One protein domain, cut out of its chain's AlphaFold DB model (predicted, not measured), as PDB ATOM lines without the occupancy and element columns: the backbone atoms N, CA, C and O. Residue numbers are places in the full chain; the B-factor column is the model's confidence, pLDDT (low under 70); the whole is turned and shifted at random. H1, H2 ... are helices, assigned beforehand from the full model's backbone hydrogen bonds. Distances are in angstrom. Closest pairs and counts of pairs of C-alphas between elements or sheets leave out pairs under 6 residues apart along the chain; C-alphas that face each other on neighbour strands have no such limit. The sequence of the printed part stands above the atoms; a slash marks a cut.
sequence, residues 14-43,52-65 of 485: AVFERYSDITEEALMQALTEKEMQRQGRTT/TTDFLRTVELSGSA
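This is residues 14 to 43 and 52 to 65 of the 485 residues of the protein "Helitron_like_N domain-containing protein" of Phytophthora nicotianae (UniProt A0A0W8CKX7). Two helices, H2 and H3, meet near their first residues and spread apart as an open V, with the free-standing residues 35 to 40 at the far end of one arm and 57 to 65 along the other. A small helix of four residues, H1, lies on the other side of H3 from H2, and residues 18 to 23 link it to the start of H2. The printed part has 44 residues with three named helices, in the order H1, H2, H3, and no named strand; its class is all helix. It is loose, with a radius of gyration of the C-alphas of 11.7 A, and it spans 34 by 27 by 15 A.

The printed part begins with H1, residues 14 to 17, whose first C-alpha, that of Ala 14, is at (12.822, -31.220, -63.623). Residues 18 to 23 make a short link to H2, residues 24 to 38, the longest helix with 15 residues. H2 measures 20.9 A from C-alpha 24 at (26.451, -27.915, -79.416) to C-alpha 38. After residues 39 to 43 comes the cut, and H3 begins after it at Thr 52. H3, residues 52 to 63, measures 16.5 A and ends at C-alpha 63, at (20.975, -11.855, -68.112).

H1 touches no helix. It is apart from H2, the helix that follows it. It is also apart from H3, but only just: their closest C-alphas are 8.4 A apart. H2 touches H3 with residues 26 to 30 alone, and H3 touches H2 with residues 52 to 53 alone. Their closest C-alphas, those of Leu 27 and Thr 52, are 6.2 A apart. H2 and H3 run the same way at a steep tilt of 64 degrees, and their centres are 12.4 A apart. In H2 and H3 every pair of O of residue i and N of residue i+4 is within hydrogen-bond range. H1 is too short for such a pair, and its one pair of O of residue i and N of residue i+3 is not within range.

The two C-alphas farthest apart in the domain, those of Ala 14 and Arg 41, are 34.5 A apart. Residues 44 to 51 are cut out and not printed; the C-alphas of Thr 43 and Thr 52 are 19.6 A apart across the cut. The link from H2 to H3 is the link across the cut. The mean pLDDT of the printed part is 78.6, and residues 14 to 16 and 40 to 43 are under 70.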
ATOM      1  N   ALA A  14      13.327 -30.646 -62.375       69.19
ATOM      2  CA  ALA A  14      12.822 -31.220 -63.623       69.19
ATOM      3  C   ALA A  14      12.895 -30.242 -64.812       69.19
ATOM      4  O   ALA A  14      12.879 -30.659 -65.969       69.19
ATOM      5  N   VAL A  15      13.011 -28.933 -64.550       66.56
ATOM      6  CA  VAL A  15      13.194 -27.915 -65.599       66.56
ATOM      7  C   VAL A  15      14.538 -28.082 -66.311       66.56
ATOM      8  O   VAL A  15      14.616 -27.833 -67.511       66.56
ATOM      9  N   PHE A  16      15.580 -28.524 -65.600       67.06
ATOM     10  CA  PHE A  16      16.934 -28.640 -66.150       67.06
ATOM     11  C   PHE A  16      17.232 -30.012 -66.768       67.06
ATOM     12  O   PHE A  16      18.123 -30.096 -67.607       67.06
ATOM     13  N   GLU A  17      16.478 -31.061 -66.420       72.38
ATOM     14  CA  GLU A  17      16.616 -32.400 -67.028       72.38
ATOM     15  C   GLU A  17      16.426 -32.358 -68.551       72.38
ATOM     16  O   GLU A  17      17.124 -33.036 -69.294       72.38
ATOM     17  N   ARG A  18      15.541 -31.482 -69.040       73.62
ATOM     18  CA  ARG A  18      15.296 -31.290 -70.481       73.62
ATOM     19  C   ARG A  18      16.443 -30.597 -71.220       73.62
ATOM     20  O   ARG A  18      16.412 -30.526 -72.446       73.62
ATOM     21  N   TYR A  19      17.406 -30.029 -70.494       80.81
ATOM     22  CA  TYR A  19      18.558 -29.341 -71.077       80.81
ATOM     23  C   TYR A  19      19.784 -30.247 -71.201       80.81
ATOM     24  O   TYR A  19      20.722 -29.888 -71.907       80.81
ATOM     25  N   SER A  20      19.772 -31.414 -70.549       77.88
ATOM     26  CA  SER A  20      20.876 -32.379 -70.553       77.88
ATOM     27  C   SER A  20      21.206 -32.914 -71.949       77.88
ATOM     28  O   SER A  20      22.365 -33.216 -72.217       77.88
ATOM     29  N   ASP A  21      20.212 -32.961 -72.839       82.50
ATOM     30  CA  ASP A  21      20.335 -33.509 -74.196       82.50
ATOM     31  C   ASP A  21      20.584 -32.432 -75.273       82.50
ATOM     32  O   ASP A  21      20.523 -32.716 -76.470       82.50
ATOM     33  N   ILE A  22      20.825 -31.171 -74.886       86.38
ATOM     34  CA  ILE A  22      21.106 -30.095 -75.850       86.38
ATOM     35  C   ILE A  22      22.514 -30.287 -76.422       86.38
ATOM     36  O   ILE A  22      23.503 -30.168 -75.700       86.38
ATOM     37  N   THR A  23      22.608 -30.521 -77.733       88.19
ATOM     38  CA  THR A  23      23.900 -30.599 -78.430       88.19
ATOM     39  C   THR A  23      24.462 -29.212 -78.753       88.19
ATOM     40  O   THR A  23      23.729 -28.217 -78.821       88.19
ATOM     41  N   GLU A  24      25.775 -29.142 -78.986       89.06
ATOM     42  CA  GLU A  24      26.451 -27.915 -79.416       89.06
ATOM     43  C   GLU A  24      25.881 -27.401 -80.746       89.06
ATOM     44  O   GLU A  24      25.606 -26.207 -80.886       89.06
ATOM     45  N   GLU A  25      25.613 -28.296 -81.699       89.88
ATOM     46  CA  GLU A  25      25.050 -27.951 -83.006       89.88
ATOM     47  C   GLU A  25      23.654 -27.341 -82.868       89.88
ATOM     48  O   GLU A  25      23.363 -26.316 -83.490       89.88
ATOM     49  N   ALA A  26      22.806 -27.924 -82.012       86.69
ATOM     50  CA  ALA A  26      21.471 -27.403 -81.742       86.69
ATOM     51  C   ALA A  26      21.540 -25.996 -81.130       86.69
ATOM     52  O   ALA A  26      20.775 -25.106 -81.515       86.69
ATOM     53  N   LEU A  27      22.486 -25.766 -80.212       87.88
ATOM     54  CA  LEU A  27      22.710 -24.456 -79.605       87.88
ATOM     55  C   LEU A  27      23.200 -23.427 -80.634       87.88
ATOM     56  O   LEU A  27      22.667 -22.317 -80.687       87.88
ATOM     57  N   MET A  28      24.163 -23.793 -81.479       88.62
ATOM     58  CA  MET A  28      24.698 -22.929 -82.535       88.62
ATOM     59  C   MET A  28      23.637 -22.557 -83.571       88.62
ATOM     60  O   MET A  28      23.544 -21.392 -83.977       88.62
ATOM     61  N   GLN A  29      22.792 -23.513 -83.962       87.31
ATOM     62  CA  GLN A  29      21.667 -23.259 -84.853       87.31
ATOM     63  C   GLN A  29      20.667 -22.288 -84.212       87.31
ATOM     64  O   GLN A  29      20.330 -21.268 -84.816       87.31
ATOM     65  N   ALA A  30      20.258 -22.544 -82.966       86.06
ATOM     66  CA  ALA A  30      19.316 -21.688 -82.251       86.06
ATOM     67  C   ALA A  30      19.858 -20.259 -82.050       86.06
ATOM     68  O   ALA A  30      19.117 -19.285 -82.197       86.06
ATOM     69  N   LEU A  31      21.156 -20.104 -81.764       86.62
ATOM     70  CA  LEU A  31      21.816 -18.797 -81.680       86.62
ATOM     71  C   LEU A  31      21.835 -18.075 -83.035       86.62
ATOM     72  O   LEU A  31      21.558 -16.877 -83.092       86.62
ATOM     73  N   THR A  32      22.104 -18.795 -84.126       85.81
ATOM     74  CA  THR A  32      22.121 -18.236 -85.487       85.81
ATOM     75  C   THR A  32      20.734 -17.761 -85.917       85.81
ATOM     76  O   THR A  32      20.580 -16.638 -86.402       85.81
ATOM     77  N   GLU A  33      19.702 -18.578 -85.701       83.25
ATOM     78  CA  GLU A  33      18.309 -18.224 -85.993       83.25
ATOM     79  C   GLU A  33      17.873 -16.986 -85.206       83.25
ATOM     80  O   GLU A  33      17.263 -16.060 -85.749       83.25
ATOM     81  N   LYS A  34      18.245 -16.933 -83.928       80.31
ATOM     82  CA  LYS A  34      17.957 -15.807 -83.047       80.31
ATOM     83  C   LYS A  34      18.679 -14.531 -83.473       80.31
ATOM     84  O   LYS A  34      18.076 -13.459 -83.455       80.31
ATOM     85  N   GLU A  35      19.930 -14.619 -83.911       81.81
ATOM     86  CA  GLU A  35      20.654 -13.471 -84.464       81.81
ATOM     87  C   GLU A  35      19.991 -12.957 -85.753       81.81
ATOM     88  O   GLU A  35      19.804 -11.749 -85.920       81.81
ATOM     89  N   MET A  36      19.512 -13.852 -86.621       78.94
ATOM     90  CA  MET A  36      18.731 -13.452 -87.796       78.94
ATOM     91  C   MET A  36      17.413 -12.753 -87.425       78.94
ATOM     92  O   MET A  36      17.075 -11.732 -88.034       78.94
ATOM     93  N   GLN A  37      16.701 -13.233 -86.400       76.69
ATOM     94  CA  GLN A  37      15.496 -12.568 -85.880       76.69
ATOM     95  C   GLN A  37      15.811 -11.164 -85.345       76.69
ATOM     96  O   GLN A  37      15.079 -10.211 -85.616       76.69
ATOM     97  N   ARG A  38      16.925 -11.001 -84.621       73.31
ATOM     98  CA  ARG A  38      17.358  -9.703 -84.074       73.31
ATOM     99  C   ARG A  38      17.689  -8.683 -85.153       73.31
ATOM    100  O   ARG A  38      17.387  -7.504 -84.977       73.31
ATOM    101  N   GLN A  39      18.268  -9.133 -86.262       74.25
ATOM    102  CA  GLN A  39      18.542  -8.298 -87.431       74.25
ATOM    103  C   GLN A  39      17.270  -7.957 -88.231       74.25
ATOM    104  O   GLN A  39      17.358  -7.257 -89.237       74.25
ATOM    105  N   GLY A  40      16.095  -8.451 -87.814       68.06
ATOM    106  CA  GLY A  40      14.832  -8.264 -88.529       68.06
ATOM    107  C   GLY A  40      14.780  -9.016 -89.860       68.06
ATOM    108  O   GLY A  40      14.032  -8.626 -90.750       68.06
ATOM    109  N   ARG A  41      15.602 -10.064 -90.026       57.53
ATOM    110  CA  ARG A  41      15.775 -10.798 -91.294       57.53
ATOM    111  C   ARG A  41      14.860 -12.017 -91.422       57.53
ATOM    112  O   ARG A  41      14.903 -12.686 -92.448       57.53
ATOM    113  N   THR A  42      14.028 -12.300 -90.420       56.16
ATOM    114  CA  THR A  42      13.051 -13.396 -90.445       56.16
ATOM    115  C   THR A  42      11.711 -12.975 -89.832       56.16
ATOM    116  O   THR A  42      11.658 -12.315 -88.797       56.16
ATOM    117  N   THR A  43      10.613 -13.390 -90.470       49.84
ATOM    118  CA  THR A  43       9.221 -13.241 -90.003       49.84
ATOM    119  C   THR A  43       8.609 -14.613 -89.706       49.84
ATOM    120  O   THR A  43       7.522 -14.931 -90.186       49.84
ATOM    121  N   THR A  52      16.181 -26.309 -76.575       82.81
ATOM    122  CA  THR A  52      17.261 -25.338 -76.792       82.81
ATOM    123  C   THR A  52      16.777 -23.888 -76.741       82.81
ATOM    124  O   THR A  52      17.431 -23.041 -76.129       82.81
ATOM    125  N   THR A  53      15.628 -23.567 -77.347       81.75
ATOM    126  CA  THR A  53      15.072 -22.203 -77.284       81.75
ATOM    127  C   THR A  53      14.586 -21.836 -75.885       81.75
ATOM    128  O   THR A  53      14.797 -20.702 -75.451       81.75
ATOM    129  N   ASP A  54      14.009 -22.790 -75.152       81.88
ATOM    130  CA  ASP A  54      13.591 -22.594 -73.763       81.88
ATOM    131  C   ASP A  54      14.802 -22.392 -72.847       81.88
ATOM    132  O   ASP A  54      14.816 -21.447 -72.052       81.88
ATOM    133  N   PHE A  55      15.868 -23.177 -73.034       84.44
ATOM    134  CA  PHE A  55      17.142 -22.965 -72.350       84.44
ATOM    135  C   PHE A  55      17.686 -21.552 -72.602       84.44
ATOM    136  O   PHE A  55      17.911 -20.797 -71.651       84.44
ATOM    137  N   LEU A  56      17.815 -21.136 -73.868       83.88
ATOM    138  CA  LEU A  56      18.296 -19.796 -74.221       83.88
ATOM    139  C   LEU A  56      17.418 -18.681 -73.635       83.88
ATOM    140  O   LEU A  56      17.936 -17.629 -73.256       83.88
ATOM    141  N   ARG A  57      16.106 -18.902 -73.519       80.44
ATOM    142  CA  ARG A  57      15.183 -17.960 -72.877       80.44
ATOM    143  C   ARG A  57      15.452 -17.822 -71.380       80.44
ATOM    144  O   ARG A  57      15.353 -16.714 -70.854       80.44
ATOM    145  N   THR A  58      15.823 -18.898 -70.681       80.62
ATOM    146  CA  THR A  58      16.213 -18.796 -69.262       80.62
ATOM    147  C   THR A  58      17.487 -17.966 -69.087       80.62
ATOM    148  O   THR A  58      17.530 -17.099 -68.208       80.62
ATOM    149  N   VAL A  59      18.477 -18.147 -69.971       80.62
ATOM    150  CA  VAL A  59      19.719 -17.352 -70.001       80.62
ATOM    151  C   VAL A  59      19.413 -15.875 -70.260       80.62
ATOM    152  O   VAL A  59      19.928 -14.999 -69.570       80.62
ATOM    153  N   GLU A  60      18.515 -15.569 -71.197       77.56
ATOM    154  CA  GLU A  60      18.089 -14.188 -71.434       77.56
ATOM    155  C   GLU A  60      17.389 -13.560 -70.240       77.56
ATOM    156  O   GLU A  60      17.681 -12.419 -69.899       77.56
ATOM    157  N   LEU A  61      16.448 -14.271 -69.616       78.38
ATOM    158  CA  LEU A  61      15.701 -13.740 -68.478       78.38
ATOM    159  C   LEU A  61      16.647 -13.381 -67.331       78.38
ATOM    160  O   LEU A  61      16.543 -12.289 -66.772       78.38
ATOM    161  N   SER A  62      17.600 -14.264 -67.046       78.44
ATOM    162  CA  SER A  62      18.608 -14.066 -66.003       78.44
ATOM    163  C   SER A  62      19.647 -12.993 -66.360       78.44
ATOM    164  O   SER A  62      20.051 -12.233 -65.484       78.44
ATOM    165  N   GLY A  63      20.024 -12.865 -67.636       78.12
ATOM    166  CA  GLY A  63      20.975 -11.855 -68.112       78.12
ATOM    167  C   GLY A  63      20.365 -10.493 -68.466       78.12
ATOM    168  O   GLY A  63      21.102  -9.524 -68.612       78.12
ATOM    169  N   SER A  64      19.039 -10.377 -68.601       77.81
ATOM    170  CA  SER A  64      18.372  -9.194 -69.183       77.81
ATOM    171  C   SER A  64      18.570  -7.885 -68.417       77.81
ATOM    172  O   SER A  64      18.469  -6.812 -69.009       77.81
ATOM    173  N   ALA A  65      18.848  -7.963 -67.115       76.88
ATOM    174  CA  ALA A  65      19.142  -6.806 -66.274       76.88
ATOM    175  C   ALA A  65      20.620  -6.380 -66.336       76.88
ATOM    176  O   ALA A  65      20.975  -5.322 -65.817       76.88
TER     177      ALA A  65